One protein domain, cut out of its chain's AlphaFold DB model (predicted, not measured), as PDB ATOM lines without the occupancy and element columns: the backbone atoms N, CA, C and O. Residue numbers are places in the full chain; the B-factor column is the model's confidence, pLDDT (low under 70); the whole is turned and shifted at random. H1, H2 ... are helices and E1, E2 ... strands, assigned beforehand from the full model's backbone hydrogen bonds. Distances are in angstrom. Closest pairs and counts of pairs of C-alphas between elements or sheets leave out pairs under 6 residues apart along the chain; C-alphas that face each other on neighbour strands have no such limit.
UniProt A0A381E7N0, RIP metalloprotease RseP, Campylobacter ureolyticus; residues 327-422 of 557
ATOM      1  N   LYS A 327       3.022  16.265 -20.083       90.25
ATOM      2  CA  LYS A 327       3.628  14.939 -20.014       90.25
ATOM      3  C   LYS A 327       4.231  14.615 -21.372       90.25
ATOM      4  O   LYS A 327       3.796  15.154 -22.389       90.25
ATOM      5  N   LEU A 328       5.232  13.742 -21.411       92.56
ATOM      6  CA  LEU A 328       5.797  13.301 -22.685       92.56
ATOM      7  C   LEU A 328       4.715  12.592 -23.504       92.56
ATOM      8  O   LEU A 328       4.022  11.702 -23.008       92.56
ATOM      9  N   ALA A 329       4.556  13.003 -24.757       94.19
ATOM     10  CA  ALA A 329       3.601  12.400 -25.667       94.19
ATOM     11  C   ALA A 329       4.047  10.974 -26.029       94.19
ATOM     12  O   ALA A 329       5.248  10.732 -26.175       94.19
ATOM     13  N   PRO A 330       3.109  10.029 -26.239       95.44
ATOM     14  CA  PRO A 330       3.411   8.650 -26.622       95.44
ATOM     15  C   PRO A 330       3.818   8.537 -28.105       95.44
ATOM     16  O   PRO A 330       3.236   7.771 -28.867       95.44
ATOM     17  N   VAL A 331       4.787   9.350 -28.538       96.00
ATOM     18  CA  VAL A 331       5.281   9.429 -29.919       96.00
ATOM     19  C   VAL A 331       6.705   8.902 -29.983       96.00
ATOM     20  O   VAL A 331       7.600   9.381 -29.279       96.00
ATOM     21  N   VAL A 332       6.914   7.911 -30.843       96.00
ATOM     22  CA  VAL A 332       8.194   7.228 -31.018       96.00
ATOM     23  C   VAL A 332       9.213   8.180 -31.644       96.00
ATOM     24  O   VAL A 332       8.987   8.750 -32.707       96.00
ATOM     25  N   GLY A 333      10.358   8.340 -30.985       94.88
ATOM     26  CA  GLY A 333      11.509   9.093 -31.476       94.88
ATOM     27  C   GLY A 333      12.485   8.194 -32.220       94.88
ATOM     28  O   GLY A 333      12.522   8.186 -33.447       94.88
ATOM     29  N   LYS A 334      13.284   7.421 -31.476       93.81
ATOM     30  CA  LYS A 334      14.242   6.462 -32.041       93.81
ATOM     31  C   LYS A 334      13.802   5.034 -31.742       93.81
ATOM     32  O   LYS A 334      13.243   4.760 -30.682       93.81
ATOM     33  N   VAL A 335      14.098   4.132 -32.674       94.38
ATOM     34  CA  VAL A 335      13.880   2.686 -32.551       94.38
ATOM     35  C   VAL A 335      15.240   2.003 -32.625       94.38
ATOM     36  O   VAL A 335      15.996   2.244 -33.565       94.38
ATOM     37  N   MET A 336      15.572   1.178 -31.635       92.06
ATOM     38  CA  MET A 336      16.858   0.472 -31.582       92.06
ATOM     39  C   MET A 336      16.871  -0.701 -32.575       92.06
ATOM     40  O   MET A 336      15.868  -1.402 -32.700       92.06
ATOM     41  N   GLU A 337      17.993  -0.957 -33.256       86.31
ATOM     42  CA  GLU A 337      18.061  -1.973 -34.325       86.31
ATOM     43  C   GLU A 337      17.754  -3.399 -33.839       86.31
ATOM     44  O   GLU A 337      16.988  -4.116 -34.479       86.31
ATOM     45  N   ASN A 338      18.243  -3.784 -32.656       86.06
ATOM     46  CA  ASN A 338      18.041  -5.117 -32.072       86.06
ATOM     47  C   ASN A 338      16.846  -5.187 -31.101       86.06
ATOM     48  O   ASN A 338      16.918  -5.836 -30.056       86.06
ATOM     49  N   SER A 339      15.742  -4.506 -31.417       90.94
ATOM     50  CA  SER A 339      14.589  -4.371 -30.514       90.94
ATOM     51  C   SER A 339      13.325  -5.095 -30.969       90.94
ATOM     52  O   SER A 339      13.129  -5.363 -32.153       90.94
ATOM     53  N   ALA A 340      12.427  -5.371 -30.014       91.81
ATOM     54  CA  ALA A 340      11.096  -5.906 -30.307       91.81
ATOM     55  C   ALA A 340      10.270  -4.947 -31.184       91.81
ATOM     56  O   ALA A 340       9.564  -5.393 -32.084       91.81
ATOM     57  N   ALA A 341      10.410  -3.634 -30.971       92.69
ATOM     58  CA  ALA A 341       9.763  -2.614 -31.784       92.69
ATOM     59  C   ALA A 341      10.225  -2.662 -33.245       92.69
ATOM     60  O   ALA A 341       9.393  -2.589 -34.149       92.69
ATOM     61  N   LYS A 342      11.529  -2.856 -33.495       92.31
ATOM     62  CA  LYS A 342      12.045  -2.999 -34.862       92.31
ATOM     63  C   LYS A 342      11.505  -4.257 -35.543       92.31
ATOM     64  O   LYS A 342      11.087  -4.176 -36.694       92.31
ATOM     65  N   SER A 343      11.455  -5.388 -34.832       91.88
ATOM     66  CA  SER A 343      10.877  -6.642 -35.348       91.88
ATOM     67  C   SER A 343       9.382  -6.526 -35.665       91.88
ATOM     68  O   SER A 343       8.917  -7.138 -36.619       91.88
ATOM     69  N   ALA A 344       8.648  -5.711 -34.909       91.88
ATOM     70  CA  ALA A 344       7.232  -5.427 -35.136       91.88
ATOM     71  C   ALA A 344       6.978  -4.295 -36.146       91.88
ATOM     72  O   ALA A 344       5.843  -3.862 -36.314       91.88
ATOM     73  N   ASN A 345       8.025  -3.813 -36.823       93.06
ATOM     74  CA  ASN A 345       7.959  -2.743 -37.813       93.06
ATOM     75  C   ASN A 345       7.434  -1.401 -37.266       93.06
ATOM     76  O   ASN A 345       6.800  -0.644 -38.001       93.06
ATOM     77  N   ILE A 346       7.702  -1.090 -35.993       94.38
ATOM     78  CA  ILE A 346       7.494   0.249 -35.419       94.38
ATOM     79  C   ILE A 346       8.553   1.202 -35.984       94.38
ATOM     80  O   ILE A 346       9.730   0.853 -36.113       94.38
ATOM     81  N   MET A 347       8.130   2.418 -36.315       94.19
ATOM     82  CA  MET A 347       8.941   3.449 -36.950       94.19
ATOM     83  C   MET A 347       8.952   4.746 -36.125       94.19
ATOM     84  O   MET A 347       8.031   5.009 -35.346       94.19
ATOM     85  N   PRO A 348       9.987   5.589 -36.290       95.00
ATOM     86  CA  PRO A 348       9.957   6.966 -35.810       95.00
ATOM     87  C   PRO A 348       8.686   7.705 -36.250       95.00
ATOM     88  O   PRO A 348       8.249   7.560 -37.389       95.00
ATOM     89  N   ASN A 349       8.155   8.552 -35.370       94.81
ATOM     90  CA  ASN A 349       6.901   9.307 -35.497       94.81
ATOM     91  C   ASN A 349       5.598   8.506 -35.368       94.81
ATOM     92  O   ASN A 349       4.531   9.121 -35.406       94.81
ATOM     93  N   ASP A 350       5.648   7.192 -35.141       95.62
ATOM     94  CA  ASP A 350       4.446   6.455 -34.753       95.62
ATOM     95  C   ASP A 350       3.925   6.970 -33.409       95.62
ATOM     96  O   ASP A 350       4.688   7.135 -32.451       95.62
ATOM     97  N   LYS A 351       2.614   7.199 -33.313       95.62
ATOM     98  CA  LYS A 351       1.963   7.508 -32.037       95.62
ATOM     99  C   LYS A 351       1.310   6.251 -31.484       95.62
ATOM    100  O   LYS A 351       0.417   5.701 -32.117       95.62
ATOM    101  N   ILE A 352       1.724   5.822 -30.299       95.94
ATOM    102  CA  ILE A 352       1.139   4.669 -29.614       95.94
ATOM    103  C   ILE A 352      -0.199   5.103 -29.005       95.94
ATOM    104  O   ILE A 352      -0.253   6.066 -28.239       95.94
ATOM    105  N   LEU A 353      -1.277   4.419 -29.384       95.38
ATOM    106  CA  LEU A 353      -2.647   4.713 -28.963       95.38
ATOM    107  C   LEU A 353      -3.110   3.792 -27.835       95.38
ATOM    108  O   LEU A 353      -3.713   4.265 -26.871       95.38
ATOM    109  N   SER A 354      -2.831   2.494 -27.939       96.31
ATOM    110  CA  SER A 354      -3.211   1.514 -26.924       96.31
ATOM    111  C   SER A 354      -2.235   0.336 -26.865       96.31
ATOM    112  O   SER A 354      -1.527   0.040 -27.829       96.31
ATOM    113  N   ILE A 355      -2.175  -0.310 -25.700       95.50
ATOM    114  CA  ILE A 355      -1.431  -1.545 -25.439       95.50
ATOM    115  C   ILE A 355      -2.396  -2.536 -24.786       95.50
ATOM    116  O   ILE A 355      -2.955  -2.238 -23.732       95.50
ATOM    117  N   ASP A 356      -2.613  -3.694 -25.409       93.19
ATOM    118  CA  ASP A 356      -3.560  -4.733 -24.971       93.19
ATOM    119  C   ASP A 356      -4.957  -4.170 -24.645       93.19
ATOM    120  O   ASP A 356      -5.581  -4.500 -23.635       93.19
ATOM    121  N   GLY A 357      -5.431  -3.243 -25.486       90.69
ATOM    122  CA  GLY A 357      -6.722  -2.567 -25.329       90.69
ATOM    123  C   GLY A 357      -6.760  -1.482 -24.245       90.69
ATOM    124  O   GLY A 357      -7.788  -0.827 -24.078       90.69
ATOM    125  N   LYS A 358      -5.661  -1.243 -23.515       93.94
ATOM    126  CA  LYS A 358      -5.555  -0.143 -22.546       93.94
ATOM    127  C   LYS A 358      -5.049   1.125 -23.241       93.94
ATOM    128  O   LYS A 358      -3.991   1.079 -23.870       93.94
ATOM    129  N   PRO A 359      -5.762   2.261 -23.133       93.81
ATOM    130  CA  PRO A 359      -5.379   3.493 -23.813       93.81
ATOM    131  C   PRO A 359      -4.098   4.088 -23.219       93.81
ATOM    132  O   PRO A 359      -3.960   4.178 -21.999       93.81
ATOM    133  N   ILE A 360      -3.204   4.547 -24.091       94.50
ATOM    134  CA  ILE A 360      -1.962   5.242 -23.748       94.50
ATOM    135  C   ILE A 360      -2.189   6.744 -23.898       94.50
ATOM    136  O   ILE A 360      -2.477   7.238 -24.990       94.50
ATOM    137  N   LYS A 361      -2.072   7.489 -22.795       92.38
ATOM    138  CA  LYS A 361      -2.235   8.952 -22.793       92.38
ATOM    139  C   LYS A 361      -0.892   9.664 -22.763       92.38
ATOM    140  O   LYS A 361      -0.736  10.689 -23.422       92.38
ATOM    141  N   GLU A 362       0.061   9.103 -22.029       93.62
ATOM    142  CA  GLU A 362       1.407   9.636 -21.838       93.62
ATOM    143  C   GLU A 362       2.472   8.560 -22.071       93.62
ATOM    144  O   GLU A 362       2.196   7.362 -22.062       93.62
ATOM    145  N   TRP A 363       3.714   8.988 -22.285       94.31
ATOM    146  CA  TRP A 363       4.841   8.090 -22.527       94.31
ATOM    147  C   TRP A 363       5.065   7.091 -21.380       94.31
ATOM    148  O   TRP A 363       5.352   5.919 -21.625       94.31
ATOM    149  N   ASP A 364       4.891   7.526 -20.131       90.50
ATOM    150  CA  ASP A 364       5.129   6.682 -18.956       90.50
ATOM    151  C   ASP A 364       4.151   5.500 -18.865       90.50
ATOM    152  O   ASP A 364       4.527   4.446 -18.338       90.50
ATOM    153  N   ASP A 365       2.946   5.618 -19.443       91.81
ATOM    154  CA  ASP A 365       1.963   4.528 -19.528       91.81
ATOM    155  C   ASP A 365       2.523   3.315 -20.279       91.81
ATOM    156  O   ASP A 365       2.238   2.174 -19.913       91.81
ATOM    157  N   ILE A 366       3.375   3.546 -21.287       92.38
ATOM    158  CA  ILE A 366       4.009   2.479 -22.070       92.38
ATOM    159  C   ILE A 366       4.832   1.597 -21.131       92.38
ATOM    160  O   ILE A 366       4.646   0.385 -21.079       92.38
ATOM    161  N   SER A 367       5.704   2.201 -20.322       88.44
ATOM    162  CA  SER A 367       6.583   1.450 -19.418       88.44
ATOM    163  C   SER A 367       5.833   0.691 -18.318       88.44
ATOM    164  O   SER A 367       6.309  -0.353 -17.879       88.44
ATOM    165  N   LYS A 368       4.657   1.185 -17.900       88.88
ATOM    166  CA  LYS A 368       3.791   0.543 -16.897       88.88
ATOM    167  C   LYS A 368       3.062  -0.685 -17.452       88.88
ATOM    168  O   LYS A 368       2.683  -1.561 -16.679       88.88
ATOM    169  N   LEU A 369       2.832  -0.730 -18.766       91.69
ATOM    170  CA  LEU A 369       2.039  -1.770 -19.430       91.69
ATOM    171  C   LEU A 369       2.875  -2.809 -20.181       91.69
ATOM    172  O   LEU A 369       2.375  -3.896 -20.457       91.69
ATOM    173  N   VAL A 370       4.137  -2.514 -20.493       91.62
ATOM    174  CA  VAL A 370       5.042  -3.474 -21.139       91.62
ATOM    175  C   VAL A 370       5.369  -4.618 -20.171       91.62
ATOM    176  O   VAL A 370       5.919  -4.410 -19.091       91.62
ATOM    177  N   THR A 371       5.081  -5.849 -20.593       90.44
ATOM    178  CA  THR A 371       5.420  -7.089 -19.874       90.44
ATOM    179  C   THR A 371       6.242  -8.013 -20.777       90.44
ATOM    180  O   THR A 371       6.435  -7.709 -21.945       90.44
ATOM    181  N   LEU A 372       6.770  -9.137 -20.282       90.19
ATOM    182  CA  LEU A 372       7.506 -10.089 -21.144       90.19
ATOM    183  C   LEU A 372       6.595 -10.924 -22.061       90.19
ATOM    184  O   LEU A 372       7.091 -11.741 -22.832       90.19
ATOM    185  N   GLN A 373       5.277 -10.758 -21.962       91.50
ATOM    186  CA  GLN A 373       4.316 -11.482 -22.787       91.50
ATOM    187  C   GLN A 373       4.118 -10.782 -24.132       91.50
ATOM    188  O   GLN A 373       4.341  -9.579 -24.269       91.50
ATOM    189  N   THR A 374       3.699 -11.548 -25.137       91.81
ATOM    190  CA  THR A 374       3.283 -10.993 -26.424       91.81
ATOM    191  C   THR A 374       2.108 -10.046 -26.218       91.81
ATOM    192  O   THR A 374       1.115 -10.421 -25.602       91.81
ATOM    193  N   MET A 375       2.241  -8.835 -26.744       93.31
ATOM    194  CA  MET A 375       1.303  -7.736 -26.554       93.31
ATOM    195  C   MET A 375       0.857  -7.176 -27.903       93.31
ATOM    196  O   MET A 375       1.625  -7.146 -28.872       93.31
ATOM    197  N   ASN A 376      -0.384  -6.708 -27.954       94.44
ATOM    198  CA  ASN A 376      -0.946  -6.015 -29.103       94.44
ATOM    199  C   ASN A 376      -0.840  -4.509 -28.885       94.44
ATOM    200  O   ASN A 376      -1.346  -3.974 -27.901       94.44
ATOM    201  N   ILE A 377      -0.186  -3.824 -29.816       95.12
ATOM    202  CA  ILE A 377      -0.005  -2.380 -29.795       95.12
ATOM    203  C   ILE A 377      -0.749  -1.769 -30.970       95.12
ATOM    204  O   ILE A 377      -0.505  -2.102 -32.129       95.12
ATOM    205  N   GLU A 378      -1.628  -0.831 -30.656       96.12
ATOM    206  CA  GLU A 378      -2.307  -0.005 -31.640       96.12
ATOM    207  C   GLU A 378      -1.513   1.288 -31.826       96.12
ATOM    208  O   GLU A 378      -1.267   2.028 -30.867       96.12
ATOM    209  N   ILE A 379      -1.096   1.564 -33.058       96.44
ATOM    210  CA  ILE A 379      -0.347   2.770 -33.411       96.44
ATOM    211  C   ILE A 379      -1.088   3.590 -34.463       96.44
ATOM    212  O   ILE A 379      -1.828   3.060 -35.291       96.44
ATOM    213  N   LEU A 380      -0.838   4.894 -34.470       95.75
ATOM    214  CA  LEU A 380      -1.238   5.806 -35.531       95.75
ATOM    215  C   LEU A 380      -0.018   6.144 -36.391       95.75
ATOM    216  O   LEU A 380       0.911   6.798 -35.911       95.75
ATOM    217  N   ARG A 381      -0.064   5.743 -37.664       95.25
ATOM    218  CA  ARG A 381       0.931   6.060 -38.698       95.25
ATOM    219  C   ARG A 381       0.224   6.665 -39.903       95.25
ATOM    220  O   ARG A 381      -0.742   6.092 -40.394       95.25
ATOM    221  N   ASP A 382       0.654   7.839 -40.359       90.25
ATOM    222  CA  ASP A 382       0.068   8.531 -41.523       90.25
ATOM    223  C   ASP A 382      -1.470   8.645 -41.483       90.25
ATOM    224  O   ASP A 382      -2.162   8.448 -42.481       90.25
ATOM    225  N   LYS A 383      -2.022   8.947 -40.297       91.19
ATOM    226  CA  LYS A 383      -3.473   9.020 -40.012       91.19
ATOM    227  C   LYS A 383      -4.238   7.692 -40.145       91.19
ATOM    228  O   LYS A 383      -5.463   7.700 -40.051       91.19
ATOM    229  N   LYS A 384      -3.551   6.561 -40.325       93.75
ATOM    230  CA  LYS A 384      -4.135   5.216 -40.291       93.75
ATOM    231  C   LYS A 384      -3.775   4.517 -38.989       93.75
ATOM    232  O   LYS A 384      -2.633   4.572 -38.533       93.75
ATOM    233  N   THR A 385      -4.760   3.846 -38.414       94.50
ATOM    234  CA  THR A 385      -4.559   3.000 -37.243       94.50
ATOM    235  C   THR A 385      -4.070   1.625 -37.683       94.50
ATOM    236  O   THR A 385      -4.681   0.999 -38.549       94.50
ATOM    237  N   LEU A 386      -2.962   1.166 -37.105       94.94
ATOM    238  CA  LEU A 386      -2.376  -0.147 -37.358       94.94
ATOM    239  C   LEU A 386      -2.292  -0.918 -36.043       94.94
ATOM    240  O   LEU A 386      -1.834  -0.375 -35.039       94.94
ATOM    241  N   ASN A 387      -2.678  -2.191 -36.074       94.75
ATOM    242  CA  ASN A 387      -2.478  -3.115 -34.964       94.75
ATOM    243  C   ASN A 387      -1.237  -3.959 -35.237       94.75
ATOM    244  O   ASN A 387      -1.155  -4.643 -36.257       94.75
ATOM    245  N   LEU A 388      -0.277  -3.893 -34.323       94.00
ATOM    246  CA  LEU A 388       0.982  -4.615 -34.388       94.00
ATOM    247  C   LEU A 388       1.095  -5.526 -33.177       94.00
ATOM    248  O   LEU A 388       0.814  -5.120 -32.052       94.00
ATOM    249  N   THR A 389       1.556  -6.746 -33.394       93.50
ATOM    250  CA  THR A 389       1.859  -7.674 -32.306       93.50
ATOM    251  C   THR A 389       3.363  -7.696 -32.096       93.50
ATOM    252  O   THR A 389       4.127  -7.835 -33.053       93.50
ATOM    253  N   LEU A 390       3.805  -7.552 -30.849       93.19
ATOM    254  CA  LEU A 390       5.223  -7.623 -30.516       93.19
ATOM    255  C   LEU A 390       5.443  -8.355 -29.198       93.19
ATOM    256  O   LEU A 390       4.601  -8.327 -28.310       93.19
ATOM    257  N   THR A 391       6.597  -8.999 -29.066       92.88
ATOM    258  CA  THR A 391       7.015  -9.649 -27.820       92.88
ATOM    259  C   THR A 391       8.207  -8.881 -27.255       92.88
ATOM    260  O   THR A 391       9.281  -8.913 -27.869       92.88
ATOM    261  N   PRO A 392       8.044  -8.153 -26.135       92.38
ATOM    262  CA  PRO A 392       9.131  -7.418 -25.500       92.38
ATOM    263  C   PRO A 392      10.284  -8.339 -25.117       92.38
ATOM    264  O   PRO A 392      10.099  -9.518 -24.819       92.38
ATOM    265  N   LYS A 393      11.494  -7.783 -25.100       91.06
ATOM    266  CA  LYS A 393      12.693  -8.504 -24.671       91.06
ATOM    267  C   LYS A 393      13.164  -7.940 -23.343       91.06
ATOM    268  O   LYS A 393      13.008  -6.749 -23.073       91.06
ATOM    269  N   THR A 394      13.769  -8.783 -22.518       90.56
ATOM    270  CA  THR A 394      14.519  -8.296 -21.362       90.56
ATOM    271  C   THR A 394      15.690  -7.472 -21.872       90.56
ATOM    272  O   THR A 394      16.489  -7.967 -22.667       90.56
ATOM    273  N   GLY A 395      15.791  -6.230 -21.419       85.62
ATOM    274  CA  GLY A 395      16.937  -5.387 -21.714       85.62
ATOM    275  C   GLY A 395      17.405  -4.639 -20.480       85.62
ATOM    276  O   GLY A 395      16.694  -4.553 -19.471       85.62
ATOM    277  N   ASP A 396      18.620  -4.122 -20.582       86.38
ATOM    278  CA  ASP A 396      19.224  -3.315 -19.537       86.38
ATOM    279  C   ASP A 396      18.605  -1.914 -19.573       86.38
ATOM    280  O   ASP A 396      18.474  -1.277 -20.621       86.38
ATOM    281  N   ALA A 397      18.177  -1.443 -18.412       83.88
ATOM    282  CA  ALA A 397      17.669  -0.104 -18.197       83.88
ATOM    283  C   ALA A 397      18.306   0.468 -16.939       83.88
ATOM    284  O   ALA A 397      18.733  -0.273 -16.061       83.88
ATOM    285  N   LYS A 398      18.302   1.792 -16.820       83.88
ATOM    286  CA  LYS A 398      18.672   2.449 -15.571       83.88
ATOM    287  C   LYS A 398      17.439   2.872 -14.789       83.88
ATOM    288  O   LYS A 398      16.424   3.258 -15.378       83.88
ATOM    289  N   THR A 399      17.511   2.780 -13.466       84.25
ATOM    290  CA  THR A 399      16.536   3.424 -12.576       84.25
ATOM    291  C   THR A 399      16.672   4.947 -12.665       84.25
ATOM    292  O   THR A 399      17.661   5.464 -13.187       84.25
ATOM    293  N   LEU A 400      15.711   5.685 -12.094       81.12
ATOM    294  CA  LEU A 400      15.814   7.144 -11.920       81.12
ATOM    295  C   LEU A 400      17.075   7.567 -11.137       81.12
ATOM    296  O   LEU A 400      17.484   8.719 -11.222       81.12
ATOM    297  N   PHE A 401      17.690   6.638 -10.399       82.12
ATOM    298  CA  PHE A 401      18.888   6.854  -9.588       82.12
ATOM    299  C   PHE A 401      20.167   6.288 -10.233       82.12
ATOM    300  O   PHE A 401      21.215   6.284  -9.597       82.12
ATOM    301  N   GLY A 402      20.098   5.810 -11.483       79.31
ATOM    302  CA  GLY A 402      21.268   5.385 -12.261       79.31
ATOM    303  C   GLY A 402      21.699   3.923 -12.093       79.31
ATOM    304  O   GLY A 402      22.713   3.541 -12.672       79.31
ATOM    305  N   GLU A 403      20.944   3.109 -11.352       85.06
ATOM    306  CA  GLU A 403      21.242   1.682 -11.150       85.06
ATOM    307  C   GLU A 403      20.832   0.846 -12.359       85.06
ATOM    308  O   GLU A 403      19.730   1.028 -12.878       85.06
ATOM    309  N   ASP A 404      21.668  -0.116 -12.744       87.06
ATOM    310  CA  ASP A 404      21.348  -1.062 -13.809       87.06
ATOM    311  C   ASP A 404      20.301  -2.080 -13.335       87.06
ATOM    312  O   ASP A 404      20.492  -2.823 -12.371       87.06
ATOM    313  N   ILE A 405      19.172  -2.116 -14.035       87.88
ATOM    314  CA  ILE A 405      18.074  -3.052 -13.824       87.88
ATOM    315  C   ILE A 405      17.722  -3.745 -15.133       87.88
ATOM    316  O   ILE A 405      17.723  -3.146 -16.207       87.88
ATOM    317  N   LYS A 406      17.338  -5.015 -15.038       88.94
ATOM    318  CA  LYS A 406      16.737  -5.728 -16.161       88.94
ATOM    319  C   LYS A 406      15.235  -5.551 -16.102       88.94
ATOM    320  O   LYS A 406      14.609  -5.920 -15.110       88.94
ATOM    321  N   LYS A 407      14.651  -4.994 -17.160       89.44
ATOM    322  CA  LYS A 407      13.197  -4.862 -17.270       89.44
ATOM    323  C   LYS A 407      12.705  -5.200 -18.677       89.44
ATOM    324  O   LYS A 407      13.506  -5.219 -19.615       89.44
ATOM    325  N   PRO A 408      11.406  -5.487 -18.837       90.38
ATOM    326  CA  PRO A 408      10.809  -5.682 -20.150       90.38
ATOM    327  C   PRO A 408      10.929  -4.392 -20.971       90.38
ATOM    328  O   PRO A 408      10.497  -3.328 -20.529       90.38
ATOM    329  N   LEU A 409      11.544  -4.472 -22.151       91.31
ATOM    330  CA  LEU A 409      11.751  -3.339 -23.047       91.31
ATOM    331  C   LEU A 409      11.319  -3.684 -24.471       91.31
ATOM    332  O   LEU A 409      11.556  -4.778 -24.986       91.31
ATOM    333  N   ILE A 410      10.742  -2.686 -25.138       92.50
ATOM    334  CA  ILE A 410      10.419  -2.754 -26.567       92.50
ATOM    335  C   ILE A 410      11.456  -2.045 -27.445       92.50
ATOM    336  O   ILE A 410      11.442  -2.246 -28.650       92.50
ATOM    337  N   GLY A 411      12.391  -1.290 -26.850       91.56
ATOM    338  CA  GLY A 411      13.523  -0.640 -27.531       91.56
ATOM    339  C   GLY A 411      13.163   0.607 -28.343       91.56
ATOM    340  O   GLY A 411      13.649   0.780 -29.461       91.56
ATOM    341  N   ILE A 412      12.328   1.475 -27.766       93.12
ATOM    342  CA  ILE A 412      11.976   2.795 -28.307       93.12
ATOM    343  C   ILE A 412      12.344   3.909 -27.324       93.12
ATOM    344  O   ILE A 412      12.344   3.694 -26.111       93.12
ATOM    345  N   THR A 413      12.597   5.111 -27.838       92.44
ATOM    346  CA  THR A 413      12.768   6.334 -27.036       92.44
ATOM    347  C   THR A 413      11.705   7.367 -27.407       92.44
ATOM    348  O   THR A 413      11.254   7.361 -28.557       92.44
ATOM    349  N   PRO A 414      11.312   8.274 -26.493       94.12
ATOM    350  CA  PRO A 414      10.367   9.334 -26.828       94.12
ATOM    351  C   PRO A 414      10.970  10.277 -27.865       94.12
ATOM    352  O   PRO A 414      12.184  10.497 -27.887       94.12
ATOM    353  N   LYS A 415      10.118  10.852 -28.716       94.50
ATOM    354  CA  LYS A 415      10.513  11.916 -29.649       94.50
ATOM    355  C   LYS A 415      10.857  13.231 -28.940       94.50
ATOM    356  O   LYS A 415      11.686  13.982 -29.441       94.50
ATOM    357  N   GLY A 416      10.253  13.474 -27.776       91.56
ATOM    358  CA  GLY A 416      10.400  14.715 -27.005       91.56
ATOM    359  C   GLY A 416       9.221  15.683 -27.140       91.56
ATOM    360  O   GLY A 416       9.263  16.764 -26.564       91.56
ATOM    361  N   ASP A 417       8.168  15.297 -27.866       91.25
ATOM    362  CA  ASP A 417       6.925  16.068 -27.936       91.25
ATOM    363  C   ASP A 417       6.168  15.976 -26.596       91.25
ATOM    364  O   ASP A 417       6.204  14.943 -25.922       91.25
ATOM    365  N   PHE A 418       5.441  17.032 -26.228       89.94
ATOM    366  CA  PHE A 418       4.618  17.072 -25.016       89.94
ATOM    367  C   PHE A 418       3.127  17.000 -25.350       89.94
ATOM    368  O   PHE A 418       2.659  17.519 -26.363       89.94
ATOM    369  N   VAL A 419       2.360  16.364 -24.469       91.75
ATOM    370  CA  VAL A 419       0.899  16.336 -24.484       91.75
ATOM    371  C   VAL A 419       0.381  16.798 -23.130       91.75
ATOM    372  O   VAL A 419       0.945  16.475 -22.086       91.75
ATOM    373  N   ARG A 420      -0.709  17.565 -23.139       91.00
ATOM    374  CA  ARG A 420      -1.360  18.011 -21.908       91.00
ATOM    375  C   ARG A 420      -2.449  17.024 -21.512       91.00
ATOM    376  O   ARG A 420      -3.431  16.860 -22.237       91.00
ATOM    377  N   VAL A 421      -2.270  16.367 -20.370       90.62
ATOM    378  CA  VAL A 421      -3.204  15.367 -19.843       90.62
ATOM    379  C   VAL A 421      -4.098  16.020 -18.796       90.62
ATOM    380  O   VAL A 421      -3.608  16.639 -17.855       90.62
ATOM    381  N   TYR A 422      -5.415  15.885 -18.964       92.44
ATOM    382  CA  TYR A 422      -6.418  16.434 -18.050       92.44
ATOM    383  C   TYR A 422      -7.112  15.320 -17.264       92.44
ATOM    384  O   TYR A 422      -7.495  14.291 -17.826       92.44
TER     385      TYR A 422
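Overview. This is residues 327 to 422 of the 557 residues of the protein "RIP metalloprotease RseP" of Campylobacter ureolyticus (UniProt A0A381E7N0). Two strand hairpins, E3 with E4 and E5 with E6, make an arch, with a bend of 96 degrees where E4 runs on into E5; helix H2 and the short strand pair E1 and E7 lie between its arms. H2 lies over E2, which widens the E3 and E4 arm to a sheet of three, while H1 sits by the bend and E8 lies beside the first printed residues. The printed part has 96 residues, with named elements in the order E1, H1, E2, H2, E3, E4, E5, E6, E7, E8; the class is mixed, helices and strands. The sheets E2 - E3 - E4, E1 - E7 and E5 - E6 are antiparallel. The whole is compact, with a radius of gyration of the C-alphas of 12.7 A and spans of 38 by 29 by 23 A.

Along the chain. Find C-alpha 332 at (8.194, 7.228, -31.018), where E1 begins; it runs to residue 335. H1 follows at residues 340 to 343, then E2 at 351 to 355, 11.7 A long, and H2 at 363 to 369, 10.7 A long. Look next for E3, residues 375 to 381, 18.4 A, and E4, residues 384 to 390, 18.7 A, from C-alpha 384 at (-4.135, 5.216, -40.291). E5 is residues 393 to 398, 15.4 A, and E6 residues 404 to 409, 13.5 A. E7 is residues 412 to 414, and E8, residues 418 to 421, ends at C-alpha 421 at (-3.204, 15.367, -19.843).

Arrangement. Start at the sheet of three, only just strongly twisted, its C-alphas up to 4.1 A off the best plane. Its inner strand E3 has N 353 to O 378 at 2.8 A towards E2, and N 377 to O 388 at 2.8 A within the hairpin with E4. H2 is on this sheet at a height over the sheet of 9.8 A, only just over E2 alone, with 5 of its C-alphas falling on E2 and 2 on E3; it runs along the strands, at 21 degrees to E2 on the local plane. Its closest C-alphas to E2 are Leu 369 and Ile 355, 6.9 A apart. H1 only grazes the sheet; its closest C-alphas to E4 are Ala 340 and Leu 390, 6.1 A apart. In the hairpin of E5 and E6, N 397 and O 405 are 2.8 A apart. E6 runs on into E7 at 99 degrees, and E7 pairs with E1 through N 333 and O 413, 2.8 A. H2 has 2 of 3 O i to N i+4 pairs within hydrogen-bond range; H1 is too short for such a pair, and its one O i to N i+3 pair is within range. H1 and H2 are apart.

Size, cuts and confidence. Look at Lys 384 and Glu 403 for the two C-alphas farthest apart, 38.8 A. E8 pairs with no named strand, but its residues 418 to 419 pair antiparallel with residues 327 to 328. The printed part has no cut, and no link is long. The mean pLDDT of the printed part is 91.8, and no printed residue is under 70.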